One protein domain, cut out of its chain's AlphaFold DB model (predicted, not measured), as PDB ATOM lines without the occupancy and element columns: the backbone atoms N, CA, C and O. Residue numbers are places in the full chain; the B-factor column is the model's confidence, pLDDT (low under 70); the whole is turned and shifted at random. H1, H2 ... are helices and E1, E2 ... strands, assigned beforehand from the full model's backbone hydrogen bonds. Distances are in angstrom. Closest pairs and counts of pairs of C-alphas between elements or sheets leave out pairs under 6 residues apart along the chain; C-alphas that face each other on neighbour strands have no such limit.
ATOM      1  N   ILE A   3     -47.949 -50.879   0.912       63.91
ATOM      2  CA  ILE A   3     -48.486 -51.648   2.029       63.91
ATOM      3  C   ILE A   3     -49.381 -50.697   2.817       63.91
ATOM      4  O   ILE A   3     -48.900 -49.707   3.366       63.91
ATOM      5  N   ILE A   4     -50.679 -50.954   2.810       63.16
ATOM      6  CA  ILE A   4     -51.685 -50.258   3.603       63.16
ATOM      7  C   ILE A   4     -51.852 -51.017   4.918       63.16
ATOM      8  O   ILE A   4     -51.817 -52.245   4.967       63.16
ATOM      9  N   ASN A   5     -52.000 -50.284   6.013       60.19
ATOM     10  CA  ASN A   5     -52.407 -50.889   7.268       60.19
ATOM     11  C   ASN A   5     -53.894 -51.271   7.188       60.19
ATOM     12  O   ASN A   5     -54.730 -50.391   7.008       60.19
ATOM     13  N   GLY A   6     -54.221 -52.554   7.358       51.44
ATOM     14  CA  GLY A   6     -55.598 -53.070   7.278       51.44
ATOM     15  C   GLY A   6     -56.515 -52.684   8.447       51.44
ATOM     16  O   GLY A   6     -57.562 -53.297   8.629       51.44
ATOM     17  N   ASP A   7     -56.121 -51.706   9.265       53.75
ATOM     18  CA  ASP A   7     -56.926 -51.156  10.353       53.75
ATOM     19  C   ASP A   7     -57.087 -49.638  10.148       53.75
ATOM     20  O   ASP A   7     -56.289 -48.821  10.617       53.75
ATOM     21  N   ALA A   8     -58.109 -49.263   9.369       41.81
ATOM     22  CA  ALA A   8     -58.355 -47.905   8.864       41.81
ATOM     23  C   ALA A   8     -58.645 -46.850   9.953       41.81
ATOM     24  O   ALA A   8     -58.662 -45.655   9.667       41.81
ATOM     25  N   ASN A   9     -58.839 -47.275  11.204       37.91
ATOM     26  CA  ASN A   9     -59.153 -46.398  12.332       37.91
ATOM     27  C   ASN A   9     -57.927 -45.995  13.169       37.91
ATOM     28  O   ASN A   9     -58.095 -45.361  14.212       37.91
ATOM     29  N   ARG A  10     -56.699 -46.380  12.778       47.50
ATOM     30  CA  ARG A  10     -55.520 -46.241  13.650       47.50
ATOM     31  C   ARG A  10     -54.300 -45.666  12.930       47.50
ATOM     32  O   ARG A  10     -53.884 -46.125  11.869       47.50
ATOM     33  N   ILE A  11     -53.710 -44.645  13.545       46.56
ATOM     34  CA  ILE A  11     -52.535 -43.926  13.050       46.56
ATOM     35  C   ILE A  11     -51.265 -44.669  13.486       46.56
ATOM     36  O   ILE A  11     -51.013 -44.763  14.684       46.56
ATOM     37  N   LYS A  12     -50.436 -45.156  12.550       56.31
ATOM     38  CA  LYS A  12     -49.098 -45.679  12.889       56.31
ATOM     39  C   LYS A  12     -48.056 -44.560  12.857       56.31
ATOM     40  O   LYS A  12     -48.030 -43.743  11.933       56.31
ATOM     41  N   PHE A  13     -47.171 -44.568  13.850       58.81
ATOM     42  CA  PHE A  13     -45.957 -43.760  13.866       58.81
ATOM     43  C   PHE A  13     -44.769 -44.663  13.536       58.81
ATOM     44  O   PHE A  13     -44.520 -45.625  14.251       58.81
ATOM     45  N   LEU A  14     -44.038 -44.365  12.461       60.50
ATOM     46  CA  LEU A  14     -42.749 -45.002  12.197       60.50
ATOM     47  C   LEU A  14     -41.656 -44.262  12.949       60.50
ATOM     48  O   LEU A  14     -41.409 -43.089  12.652       60.50
ATOM     49  N   LEU A  15     -40.993 -44.963  13.866       59.91
ATOM     50  CA  LEU A  15     -39.746 -44.508  14.465       59.91
ATOM     51  C   LEU A  15     -38.565 -44.897  13.573       59.91
ATOM     52  O   LEU A  15     -38.318 -46.069  13.319       59.91
ATOM     53  N   ASP A  16     -37.822 -43.904  13.104       56.66
ATOM     54  CA  ASP A  16     -36.599 -44.076  12.312       56.66
ATOM     55  C   ASP A  16     -35.394 -44.038  13.271       56.66
ATOM     56  O   ASP A  16     -34.617 -43.083  13.292       56.66
ATOM     57  N   VAL A  17     -35.328 -45.011  14.189       47.19
ATOM     58  CA  VAL A  17     -34.250 -45.134  15.184       47.19
ATOM     59  C   VAL A  17     -33.343 -46.277  14.746       47.19
ATOM     60  O   VAL A  17     -33.789 -47.418  14.649       47.19
ATOM     61  N   GLY A  18     -32.078 -45.957  14.465       38.09
ATOM     62  CA  GLY A  18     -31.105 -46.823  13.792       38.09
ATOM     63  C   GLY A  18     -30.810 -48.195  14.414       38.09
ATOM     64  O   GLY A  18     -30.123 -48.966  13.761       38.09
ATOM     65  N   ASP A  19     -31.349 -48.535  15.590       34.44
ATOM     66  CA  ASP A  19     -31.005 -49.765  16.326       34.44
ATOM     67  C   ASP A  19     -32.202 -50.648  16.734       34.44
ATOM     68  O   ASP A  19     -32.064 -51.556  17.551       34.44
ATOM     69  N   GLY A  20     -33.391 -50.440  16.166       37.88
ATOM     70  CA  GLY A  20     -34.513 -51.352  16.404       37.88
ATOM     71  C   GLY A  20     -35.851 -50.645  16.358       37.88
ATOM     72  O   GLY A  20     -36.190 -49.849  17.231       37.88
ATOM     73  N   VAL A  21     -36.619 -50.959  15.321       44.56
ATOM     74  CA  VAL A  21     -37.890 -50.309  15.026       44.56
ATOM     75  C   VAL A  21     -39.019 -51.262  15.400       44.56
ATOM     76  O   VAL A  21     -39.288 -52.224  14.682       44.56
ATOM     77  N   ALA A  22     -39.676 -51.013  16.533       44.00
ATOM     78  CA  ALA A  22     -40.963 -51.631  16.828       44.00
ATOM     79  C   ALA A  22     -42.048 -50.756  16.190       44.00
ATOM     80  O   ALA A  22     -42.235 -49.617  16.595       44.00
ATOM     81  N   ASN A  23     -42.713 -51.269  15.158       51.38
ATOM     82  CA  ASN A  23     -43.852 -50.620  14.517       51.38
ATOM     83  C   ASN A  23     -45.064 -51.532  14.688       51.38
ATOM     84  O   ASN A  23     -45.359 -52.309  13.782       51.38
ATOM     85  N   ASP A  24     -45.777 -51.456  15.810       47.72
ATOM     86  CA  ASP A  24     -47.061 -52.153  15.911       47.72
ATOM     87  C   ASP A  24     -48.092 -51.403  16.776       47.72
ATOM     88  O   ASP A  24     -47.837 -50.370  17.379       47.72
ATOM     89  N   CYS A  25     -49.335 -51.855  16.683       49.22
ATOM     90  CA  CYS A  25     -50.503 -51.055  16.309       49.22
ATOM     91  C   CYS A  25     -51.107 -50.075  17.338       49.22
ATOM     92  O   CYS A  25     -52.217 -49.598  17.092       49.22
ATOM     93  N   GLU A  26     -50.458 -49.767  18.464       54.44
ATOM     94  CA  GLU A  26     -51.072 -48.938  19.526       54.44
ATOM     95  C   GLU A  26     -50.090 -48.002  20.248       54.44
ATOM     96  O   GLU A  26     -50.350 -47.575  21.375       54.44
ATOM     97  N   ASP A  27     -48.939 -47.700  19.642       66.06
ATOM     98  CA  ASP A  27     -47.924 -46.890  20.312       66.06
ATOM     99  C   ASP A  27     -48.420 -45.470  20.607       66.06
ATOM    100  O   ASP A  27     -49.005 -44.785  19.759       66.06
ATOM    101  N   ARG A  28     -48.153 -45.002  21.828       70.62
ATOM    102  CA  ARG A  28     -48.568 -43.674  22.286       70.62
ATOM    103  C   ARG A  28     -47.408 -42.697  22.164       70.62
ATOM    104  O   ARG A  28     -46.364 -42.888  22.778       70.62
ATOM    105  N   VAL A  29     -47.629 -41.614  21.422       72.94
ATOM    106  CA  VAL A  29     -46.684 -40.505  21.239       72.94
ATOM    107  C   VAL A  29     -47.202 -39.287  21.997       72.94
ATOM    108  O   VAL A  29     -48.276 -38.779  21.687       72.94
ATOM    109  N   THR A  30     -46.442 -38.798  22.978       79.44
ATOM    110  CA  THR A  30     -46.775 -37.580  23.738       79.44
ATOM    111  C   THR A  30     -45.653 -36.560  23.599       79.44
ATOM    112  O   THR A  30     -44.491 -36.878  23.847       79.44
ATOM    113  N   LEU A  31     -45.978 -35.326  23.211       82.31
ATOM    114  CA  LEU A  31     -45.013 -34.229  23.249       82.31
ATOM    115  C   LEU A  31     -44.912 -33.715  24.686       82.31
ATOM    116  O   LEU A  31     -45.919 -33.312  25.265       82.31
ATOM    117  N   LEU A  32     -43.709 -33.724  25.253       81.50
ATOM    118  CA  LEU A  32     -43.494 -33.202  26.597       81.50
ATOM    119  C   LEU A  32     -43.230 -31.698  26.549       81.50
ATOM    120  O   LEU A  32     -42.320 -31.233  25.854       81.50
ATOM    121  N   GLU A  33     -44.017 -30.950  27.315       80.25
ATOM    122  CA  GLU A  33     -43.827 -29.519  27.537       80.25
ATOM    123  C   GLU A  33     -43.012 -29.265  28.815       80.25
ATOM    124  O   GLU A  33     -42.907 -30.124  29.687       80.25
ATOM    125  N   GLY A  34     -42.380 -28.092  28.916       79.19
ATOM    126  CA  GLY A  34     -41.612 -27.694  30.106       79.19
ATOM    127  C   GLY A  34     -40.173 -28.224  30.193       79.19
ATOM    128  O   GLY A  34     -39.465 -27.891  31.140       79.19
ATOM    129  N   LEU A  35     -39.700 -28.993  29.206       81.06
ATOM    130  CA  LEU A  35     -38.293 -29.398  29.099       81.06
ATOM    131  C   LEU A  35     -37.465 -28.378  28.292       81.06
ATOM    132  O   LEU A  35     -37.967 -27.825  27.310       81.06
ATOM    133  N   PRO A  36     -36.169 -28.176  28.619       79.38
ATOM    134  CA  PRO A  36     -35.293 -27.254  27.887       79.38
ATOM    135  C   PRO A  36     -35.072 -27.669  26.423       79.38
ATOM    136  O   PRO A  36     -34.786 -26.835  25.567       79.38
ATOM    137  N   ARG A  37     -35.224 -28.962  26.112       82.06
ATOM    138  CA  ARG A  37     -35.266 -29.489  24.745       82.06
ATOM    139  C   ARG A  37     -36.579 -30.225  24.545       82.06
ATOM    140  O   ARG A  37     -36.951 -31.054  25.370       82.06
ATOM    141  N   LYS A  38     -37.262 -29.936  23.433       84.88
ATOM    142  CA  LYS A  38     -38.490 -30.647  23.062       84.88
ATOM    143  C   LYS A  38     -38.159 -32.115  22.802       84.88
ATOM    144  O   LYS A  38     -37.324 -32.409  21.944       84.88
ATOM    145  N   CYS A  39     -38.854 -32.998  23.505       84.62
ATOM    146  CA  CYS A  39     -38.727 -34.445  23.392       84.62
ATOM    147  C   CYS A  39     -40.108 -35.073  23.231       84.62
ATOM    148  O   CYS A  39     -41.106 -34.557  23.739       84.62
ATOM    149  N   ILE A  40     -40.143 -36.203  22.536       84.94
ATOM    150  CA  ILE A  40     -41.316 -37.063  22.470       84.94
ATOM    151  C   ILE A  40     -41.147 -38.168  23.509       84.94
ATOM    152  O   ILE A  40     -40.082 -38.776  23.597       84.94
ATOM    153  N   LEU A  41     -42.194 -38.435  24.280       83.19
ATOM    154  CA  LEU A  41     -42.335 -39.672  25.034       83.19
ATOM    155  C   LEU A  41     -43.058 -40.684  24.150       83.19
ATOM    156  O   LEU A  41     -44.143 -40.394  23.638       83.19
ATOM    157  N   TYR A  42     -42.446 -41.843  23.965       81.00
ATOM    158  CA  TYR A  42     -42.985 -42.933  23.171       81.00
ATOM    159  C   TYR A  42     -43.159 -44.171  24.050       81.00
ATOM    160  O   TYR A  42     -42.200 -44.611  24.685       81.00
ATOM    161  N   SER A  43     -44.370 -44.725  24.075       79.25
ATOM    162  CA  SER A  43     -44.704 -45.942  24.820       79.25
ATOM    163  C   SER A  43     -44.950 -47.094  23.847       79.25
ATOM    164  O   SER A  43     -45.840 -46.981  23.001       79.25
ATOM    165  N   PHE A  44     -44.222 -48.205  23.999       72.56
ATOM    166  CA  PHE A  44     -44.431 -49.399  23.170       72.56
ATOM    167  C   PHE A  44     -45.733 -50.110  23.547       72.56
ATOM    168  O   PHE A  44     -45.951 -50.462  24.710       72.56
ATOM    169  N   ALA A  45     -46.566 -50.413  22.561       69.62
ATOM    170  CA  ALA A  45     -47.795 -51.170  22.768       69.62
ATOM    171  C   ALA A  45     -47.593 -52.689  22.832       69.62
ATOM    172  O   ALA A  45     -48.359 -53.402  23.489       69.62
ATOM    173  N   ILE A  46     -46.595 -53.204  22.110       63.66
ATOM    174  CA  ILE A  46     -46.390 -54.635  21.840       63.66
ATOM    175  C   ILE A  46     -44.882 -54.953  21.894       63.66
ATOM    176  O   ILE A  46     -44.036 -54.059  21.895       63.66
ATOM    177  N   GLY A  47     -44.534 -56.239  21.977       68.12
ATOM    178  CA  GLY A  47     -43.155 -56.726  21.998       68.12
ATOM    179  C   GLY A  47     -42.573 -56.827  23.407       68.12
ATOM    180  O   GLY A  47     -43.254 -56.593  24.405       68.12
ATOM    181  N   SER A  48     -41.290 -57.179  23.492       71.38
ATOM    182  CA  SER A  48     -40.572 -57.354  24.765       71.38
ATOM    183  C   SER A  48     -40.481 -56.072  25.601       71.38
ATOM    184  O   SER A  48     -40.292 -56.145  26.810       71.38
ATOM    185  N   ASN A  49     -40.649 -54.907  24.968       71.81
ATOM    186  CA  ASN A  49     -40.612 -53.594  25.608       71.81
ATOM    187  C   ASN A  49     -42.008 -53.011  25.895       71.81
ATOM    188  O   ASN A  49     -42.107 -51.826  26.205       71.81
ATOM    189  N   LYS A  50     -43.086 -53.800  25.790       77.56
ATOM    190  CA  LYS A  50     -44.460 -53.330  26.018       77.56
ATOM    191  C   LYS A  50     -44.604 -52.567  27.343       77.56
ATOM    192  O   LYS A  50     -44.177 -53.039  28.391       77.56
ATOM    193  N   GLY A  51     -45.250 -51.403  27.285       78.69
ATOM    194  CA  GLY A  51     -45.497 -50.527  28.433       78.69
ATOM    195  C   GLY A  51     -44.276 -49.733  28.900       78.69
ATOM    196  O   GLY A  51     -44.391 -48.955  29.844       78.69
ATOM    197  N   LYS A  52     -43.115 -49.906  28.259       79.88
ATOM    198  CA  LYS A  52     -41.922 -49.114  28.543       79.88
ATOM    199  C   LYS A  52     -42.004 -47.775  27.823       79.88
ATOM    200  O   LYS A  52     -42.259 -47.725  26.619       79.88
ATOM    201  N   ASP A  53     -41.716 -46.717  28.564       82.44
ATOM    202  CA  ASP A  53     -41.585 -45.374  28.022       82.44
ATOM    203  C   ASP A  53     -40.134 -45.105  27.605       82.44
ATOM    204  O   ASP A  53     -39.189 -45.353  28.359       82.44
ATOM    205  N   THR A  54     -39.964 -44.568  26.401       81.12
ATOM    206  CA  THR A  54     -38.676 -44.156  25.841       81.12
ATOM    207  C   THR A  54     -38.755 -42.709  25.375       81.12
ATOM    208  O   THR A  54     -39.727 -42.283  24.751       81.12
ATOM    209  N   PHE A  55     -37.698 -41.944  25.646       84.00
ATOM    210  CA  PHE A  55     -37.562 -40.583  25.140       84.00
ATOM    211  C   PHE A  55     -36.982 -40.585  23.727       84.00
ATOM    212  O   PHE A  55     -35.925 -41.159  23.475       84.00
ATOM    213  N   VAL A  56     -37.650 -39.876  22.825       82.25
ATOM    214  CA  VAL A  56     -37.235 -39.684  21.439       82.25
ATOM    215  C   VAL A  56     -36.834 -38.214  21.246       82.25
ATOM    216  O   VAL A  56     -37.701 -37.329  21.232       82.25
ATOM    217  N   PRO A  57     -35.526 -37.915  21.128       85.00
ATOM    218  CA  PRO A  57     -35.044 -36.562  20.878       85.00
ATOM    219  C   PRO A  57     -35.175 -36.178  19.396       85.00
ATOM    220  O   PRO A  57     -35.414 -37.011  18.521       85.00
ATOM    221  N   ARG A  58     -34.979 -34.889  19.092       85.25
ATOM    222  CA  ARG A  58     -34.769 -34.435  17.708       85.25
ATOM    223  C   ARG A  58     -33.376 -34.857  17.245       85.25
ATOM    224  O   ARG A  58     -32.407 -34.642  17.967       85.25
ATOM    225  N   ILE A  59     -33.285 -35.387  16.033       85.56
ATOM    226  CA  ILE A  59     -32.030 -35.753  15.373       85.56
ATOM    227  C   ILE A  59     -31.733 -34.783  14.226       85.56
ATOM    228  O   ILE A  59     -32.658 -34.239  13.613       85.56
ATOM    229  N   THR A  60     -30.454 -34.556  13.927       88.69
ATOM    230  CA  THR A  60     -30.042 -33.814  12.728       88.69
ATOM    231  C   THR A  60     -30.147 -34.738  11.521       88.69
ATOM    232  O   THR A  60     -29.481 -35.764  11.462       88.69
ATOM    233  N   CYS A  61     -30.994 -34.383  10.558       84.62
ATOM    234  CA  CYS A  61     -31.197 -35.168   9.337       84.62
ATOM    235  C   CYS A  61     -30.452 -34.612   8.127       84.62
ATOM    236  O   CYS A  61     -30.338 -35.299   7.117       84.62
ATOM    237  N   TYR A  62     -30.013 -33.359   8.196       87.62
ATOM    238  CA  TYR A  62     -29.257 -32.717   7.134       87.62
ATOM    239  C   TYR A  62     -28.425 -31.589   7.719       87.62
ATOM    240  O   TYR A  62     -28.905 -30.854   8.588       87.62
ATOM    241  N   GLU A  63     -27.213 -31.452   7.207       91.31
ATOM    242  CA  GLU A  63     -26.319 -30.354   7.519       91.31
ATOM    243  C   GLU A  63     -25.562 -29.962   6.251       91.31
ATOM    244  O   GLU A  63     -24.979 -30.820   5.587       91.31
ATOM    245  N   ASP A  64     -25.598 -28.676   5.910       91.19
ATOM    246  CA  ASP A  64     -24.852 -28.114   4.793       91.19
ATOM    247  C   ASP A  64     -23.967 -26.974   5.270       91.19
ATOM    248  O   ASP A  64     -24.434 -25.970   5.815       91.19
ATOM    249  N   GLN A  65     -22.674 -27.162   5.043       89.56
ATOM    250  CA  GLN A  65     -21.626 -26.208   5.375       89.56
ATOM    251  C   GLN A  65     -21.073 -25.504   4.125       89.56
ATOM    252  O   GLN A  65     -20.209 -24.643   4.249       89.56
ATOM    253  N   LYS A  66     -21.537 -25.865   2.917       91.50
ATOM    254  CA  LYS A  66     -21.100 -25.257   1.646       91.50
ATOM    255  C   LYS A  66     -21.889 -23.996   1.296       91.50
ATOM    256  O   LYS A  66     -21.480 -23.242   0.415       91.50
ATOM    257  N   LEU A  67     -23.025 -23.782   1.953       90.12
ATOM    258  CA  LEU A  67     -23.814 -22.562   1.838       90.12
ATOM    259  C   LEU A  67     -23.121 -21.402   2.572       90.12
ATOM    260  O   LEU A  67     -22.387 -21.633   3.532       90.12
ATOM    261  N   PRO A  68     -23.389 -20.137   2.192       93.81
ATOM    262  CA  PRO A  68     -22.855 -18.966   2.899       93.81
ATOM    263  C   PRO A  68     -23.383 -18.817   4.341       93.81
ATOM    264  O   PRO A  68     -23.036 -17.866   5.035       93.81
ATOM    265  N   PHE A  69     -24.230 -19.740   4.798       89.69
ATOM    266  CA  PHE A  69     -24.741 -19.851   6.155       89.69
ATOM    267  C   PHE A  69     -24.847 -21.329   6.543       89.69
ATOM    268  O   PHE A  69     -25.000 -22.200   5.690       89.69
ATOM    269  N   HIS A  70     -24.810 -21.607   7.845       90.50
ATOM    270  CA  HIS A  70     -24.966 -22.961   8.361       90.50
ATOM    271  C   HIS A  70     -26.432 -23.405   8.268       90.50
ATOM    272  O   HIS A  70     -27.286 -22.890   8.995       90.50
ATOM    273  N   LEU A  71     -26.733 -24.356   7.379       91.31
ATOM    274  CA  LEU A  71     -28.074 -24.921   7.247       91.31
ATOM    275  C   LEU A  71     -28.129 -26.289   7.919       91.31
ATOM    276  O   LEU A  71     -27.623 -27.270   7.382       91.31
ATOM    277  N   GLN A  72     -28.808 -26.367   9.064       92.12
ATOM    278  CA  GLN A  72     -29.035 -27.620   9.777       92.12
ATOM    279  C   GLN A  72     -30.533 -27.906   9.906       92.12
ATOM    280  O   GLN A  72     -31.305 -27.080  10.396       92.12
ATOM    281  N   ARG A  73     -30.959 -29.105   9.499       90.06
ATOM    282  CA  ARG A  73     -32.337 -29.577   9.673       90.06
ATOM    283  C   ARG A  73     -32.391 -30.606  10.792       90.06
ATOM    284  O   ARG A  73     -32.006 -31.758  10.602       90.06
ATOM    285  N   THR A  74     -32.953 -30.212  11.929       89.69
ATOM    286  CA  THR A  74     -33.269 -31.106  13.051       89.69
ATOM    287  C   THR A  74     -34.754 -31.450  13.080       89.69
ATOM    288  O   THR A  74     -35.608 -30.563  13.085       89.69
ATOM    289  N   GLN A  75     -35.097 -32.733  13.160       86.75
ATOM    290  CA  GLN A  75     -36.484 -33.204  13.249       86.75
ATOM    291  C   GLN A  75     -36.598 -34.401  14.188       86.75
ATOM    292  O   GLN A  75     -35.618 -35.091  14.452       86.75
ATOM    293  N   PHE A  76     -37.798 -34.651  14.704       84.19
ATOM    294  CA  PHE A  76     -38.055 -35.917  15.376       84.19
ATOM    295  C   PHE A  76     -38.017 -37.056  14.347       84.19
ATOM    296  O   PHE A  76     -38.563 -36.885  13.253       84.19
ATOM    297  N   PRO A  77     -37.418 -38.213  14.676       80.00
ATOM    298  CA  PRO A  77     -37.408 -39.389  13.814       80.00
ATOM    299  C   PRO A  77     -38.762 -40.119  13.842       80.00
ATOM    300  O   PRO A  77     -38.807 -41.330  13.996       80.00
ATOM    301  N   VAL A  78     -39.873 -39.387  13.728       76.12
ATOM    302  CA  VAL A  78     -41.237 -39.935  13.683       76.12
ATOM    303  C   VAL A  78     -41.894 -39.568  12.360       76.12
ATOM    304  O   VAL A  78     -41.789 -38.430  11.897       76.12
ATOM    305  N   LYS A  79     -42.598 -40.517  11.744       73.06
ATOM    306  CA  LYS A  79     -43.425 -40.275  10.552       73.06
ATOM    307  C   LYS A  79     -44.813 -40.861  10.746       73.06
ATOM    308  O   LYS A  79     -44.943 -42.017  11.129       73.06
ATOM    309  N   LEU A  80     -45.836 -40.070  10.430       69.88
ATOM    310  CA  LEU A  80     -47.211 -40.546  10.328       69.88
ATOM    311  C   LEU A  80     -47.336 -41.448   9.094       69.88
ATOM    312  O   LEU A  80     -46.995 -41.002   7.996       69.88
ATOM    313  N   ALA A  81     -47.829 -42.678   9.234       64.69
ATOM    314  CA  ALA A  81     -48.087 -43.532   8.077       64.69
ATOM    315  C   ALA A  81     -49.342 -44.391   8.249       64.69
ATOM    316  O   ALA A  81     -49.428 -45.227   9.140       64.69
ATOM    317  N   PHE A  82     -50.285 -44.237   7.324       64.75
ATOM    318  CA  PHE A  82     -51.364 -45.209   7.098       64.75
ATOM    319  C   PHE A  82     -50.985 -46.240   6.029       64.75
ATOM    320  O   PHE A  82     -51.489 -47.360   6.018       64.75
ATOM    321  N   ALA A  83     -50.068 -45.855   5.140       69.94
ATOM    322  CA  ALA A  83     -49.498 -46.711   4.119       69.94
ATOM    323  C   ALA A  83     -48.000 -46.422   3.971       69.94
ATOM    324  O   ALA A  83     -47.568 -45.269   4.049       69.94
ATOM    325  N   ILE A  84     -47.217 -47.464   3.722       72.69
ATOM    326  CA  ILE A  84     -45.769 -47.413   3.521       72.69
ATOM    327  C   ILE A  84     -45.419 -48.056   2.172       72.69
ATOM    328  O   ILE A  84     -46.117 -48.947   1.693       72.69
ATOM    329  N   SER A  85     -44.368 -47.593   1.496       72.00
ATOM    330  CA  SER A  85     -43.880 -48.280   0.292       72.00
ATOM    331  C   SER A  85     -43.136 -49.565   0.673       72.00
ATOM    332  O   SER A  85     -42.539 -49.624   1.746       72.00
ATOM    333  N   ILE A  86     -43.111 -50.579  -0.202       74.56
ATOM    334  CA  ILE A  86     -42.411 -51.852   0.084       74.56
ATOM    335  C   ILE A  86     -40.953 -51.610   0.463       74.56
ATOM    336  O   ILE A  86     -40.487 -52.128   1.467       74.56
ATOM    337  N   ASN A  87     -40.248 -50.768  -0.294       76.00
ATOM    338  CA  ASN A  87     -38.835 -50.486  -0.040       76.00
ATOM    339  C   ASN A  87     -38.599 -49.887   1.354       76.00
ATOM    340  O   ASN A  87     -37.509 -50.000   1.899       76.00
ATOM    341  N   LYS A  88     -39.607 -49.223   1.931       71.19
ATOM    342  CA  LYS A  88     -39.552 -48.689   3.296       71.19
ATOM    343  C   LYS A  88     -40.025 -49.691   4.351       71.19
ATOM    344  O   LYS A  88     -39.635 -49.557   5.502       71.19
ATOM    345  N   ALA A  89     -40.835 -50.670   3.962       72.38
ATOM    346  CA  ALA A  89     -41.263 -51.790   4.796       72.38
ATOM    347  C   ALA A  89     -40.255 -52.951   4.822       72.38
ATOM    348  O   ALA A  89     -40.363 -53.837   5.664       72.38
ATOM    349  N   GLN A  90     -39.294 -52.981   3.899       71.75
ATOM    350  CA  GLN A  90     -38.282 -54.028   3.840       71.75
ATOM    351  C   GLN A  90     -37.480 -54.071   5.149       71.75
ATOM    352  O   GLN A  90     -36.984 -53.049   5.617       71.75
ATOM    353  N   GLY A  91     -37.370 -55.262   5.745       70.94
ATOM    354  CA  GLY A  91     -36.720 -55.455   7.046       70.94
ATOM    355  C   GLY A  91     -37.589 -55.093   8.257       70.94
ATOM    356  O   GLY A  91     -37.111 -55.193   9.383       70.94
ATOM    357  N   GLN A  92     -38.853 -54.703   8.055       71.00
ATOM    358  CA  GLN A  92     -39.818 -54.468   9.133       71.00
ATOM    359  C   GLN A  92     -40.793 -55.645   9.265       71.00
ATOM    360  O   GLN A  92     -41.126 -56.309   8.284       71.00
ATOM    361  N   SER A  93     -41.257 -55.889  10.491       68.56
ATOM    362  CA  SER A  93     -42.301 -56.874  10.792       68.56
ATOM    363  C   SER A  93     -43.626 -56.163  11.050       68.56
ATOM    364  O   SER A  93     -43.643 -55.122  11.701       68.56
ATOM    365  N   PHE A  94     -44.725 -56.726  10.552       70.00
ATOM    366  CA  PHE A  94     -46.073 -56.185  10.726       70.00
ATOM    367  C   PHE A  94     -47.044 -57.320  11.054       70.00
ATOM    368  O   PHE A  94     -47.000 -58.358  10.393       70.00
ATOM    369  N   GLY A  95     -47.951 -57.118  12.015       67.81
ATOM    370  CA  GLY A  95     -48.951 -58.137  12.365       67.81
ATOM    371  C   GLY A  95     -49.996 -58.404  11.267       67.81
ATOM    372  O   GLY A  95     -50.315 -59.553  10.978       67.81
ATOM    373  N   ARG A  96     -50.524 -57.349  10.629       70.56
ATOM    374  CA  ARG A  96     -51.461 -57.437   9.492       70.56
ATOM    375  C   ARG A  96     -51.149 -56.346   8.472       70.56
ATOM    376  O   ARG A  96     -50.928 -55.194   8.843       70.56
ATOM    377  N   VAL A  97     -51.153 -56.714   7.192       72.56
ATOM    378  CA  VAL A  97     -50.877 -55.812   6.066       72.56
ATOM    379  C   VAL A  97     -51.894 -56.018   4.953       72.56
ATOM    380  O   VAL A  97     -52.313 -57.141   4.686       72.56
ATOM    381  N   GLU A  98     -52.270 -54.932   4.294       77.81
ATOM    382  CA  GLU A  98     -52.999 -54.938   3.031       77.81
ATOM    383  C   GLU A  98     -52.074 -54.428   1.928       77.81
ATOM    384  O   GLU A  98     -51.275 -53.517   2.139       77.81
ATOM    385  N   LEU A  99     -52.143 -55.019   0.740       81.56
ATOM    386  CA  LEU A  99     -51.320 -54.612  -0.395       81.56
ATOM    387  C   LEU A  99     -52.179 -53.874  -1.411       81.56
ATOM    388  O   LEU A  99     -53.142 -54.420  -1.937       81.56
ATOM    389  N   TYR A 100     -51.794 -52.638  -1.713       80.19
ATOM    390  CA  TYR A 100     -52.387 -51.853  -2.783       80.19
ATOM    391  C   TYR A 100     -51.479 -51.844  -4.012       80.19
ATOM    392  O   TYR A 100     -50.393 -51.238  -4.030       80.19
ATOM    393  N   LEU A 101     -51.961 -52.536  -5.038       81.38
ATOM    394  CA  LEU A 101     -51.333 -52.769  -6.331       81.38
ATOM    395  C   LEU A 101     -52.196 -52.100  -7.412       81.38
ATOM    396  O   LEU A 101     -53.167 -52.701  -7.856       81.38
TER     397      LEU A 101
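This is residues 3 to 101 of the 111 residues of an uncharacterized protein of Caenorhabditis japonica (UniProt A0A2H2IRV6). A loose framework of small antiparallel sheets: the three-stranded sheet E2, E3, E4 makes one side, the pair E1 and E7 lies in the middle, and the two-stranded hairpin E5 and E6 reaches out as a long arm whose tip, residues 65 to 70, sticks out. E4 runs on into E5 and E6 runs on into E7, which ties the arm to both the three-stranded sheet and the middle pair, while E8, the very short H1 and E9 lie at the end away from the arm's tip. The printed part has 99 residues, with nine named strands and one named helix in the order E1, E2, E3, E4, E5, E6, E7, E8, H1, E9; under half of the residues are in named elements, and the class is mostly strand. It is loose, with a radius of gyration of the C-alphas of 15.8 A, and spans 47 by 35 by 24 A along its three main axes.

The printed part begins at Ile 3. E1 is residues 12 to 15 and begins at C-alpha 12, (-49.098, -45.679, 12.889). After residues 16 to 27, with no named element, E2 is residues 28 to 32, 12.4 A from first to last C-alpha. E3 is residues 39 to 43, 13.0 A long, and E4 is residues 53 to 56, 9.7 A long. E5, residues 59 to 64, is the longest strand by residues and covers 14.9 A, from C-alpha 59 at (-32.030, -35.753, 15.373) to C-alpha 64. E6 is residues 71 to 75, 13.2 A long. E7 is residues 78 to 81, E8 is residues 83 to 85 and H1 is residues 86 to 89. E9, residues 98 to 100, ends at C-alpha 100, (-52.387, -51.853, -2.783).

The largest sheet runs E2, E3, E4, with E2 and E4 as edge strands, and is a meander, each strand the antiparallel neighbour of the one before. E2 and E3 form a hairpin at 154 degrees between their directions, with N 30 and O 41 2.9 A apart and N 41 and O 30 2.8 A apart, within hydrogen-bond range. E3 and E4 form a hairpin at 146 degrees, with N 42 and O 54 within hydrogen-bond range at 2.9 A. E4 runs on into E5 across a break of 2 residues, at 8 degrees. E5 and E6 form a third hairpin, antiparallel at 164 degrees, with N 61 and O 73 at 2.8 A and N 64 and O 71 at 2.9 A, within hydrogen-bond range. E6 runs on into E7 across a break of 2 residues, at 63 degrees. E1 and E7 are antiparallel neighbours at 148 degrees; C-alphas 13 and 80 face each other at 4.9 A, and N 14 and O 79 are within hydrogen-bond range at 2.8 A. E1 and E2 are only just apart, their closest C-alphas 8.1 A from each other. E7 and E8 meet only through their link, and so do E8 and H1. H1 is too short for any O i to N i+4 pair; its 1 O i to N i+3 pair is within range. H1 is not on the three-stranded sheet. E8 and E9 are near each other, and each pairs with no named strand.

The two C-alphas farthest apart are those of Pro 68 and Arg 96, 48.4 A, while those of Ile 3 and Leu 101, the first and last printed, are 8.9 A apart. Residues 65 to 70 stand free. The printed part has no cut. The link from E1 to E2, 12 residues, is long. The mean pLDDT of the printed part is 72.2, and 34 residues are under 70: residues 3 to 27, 45 to 47 and 80 to 83, and residues 93 and 95.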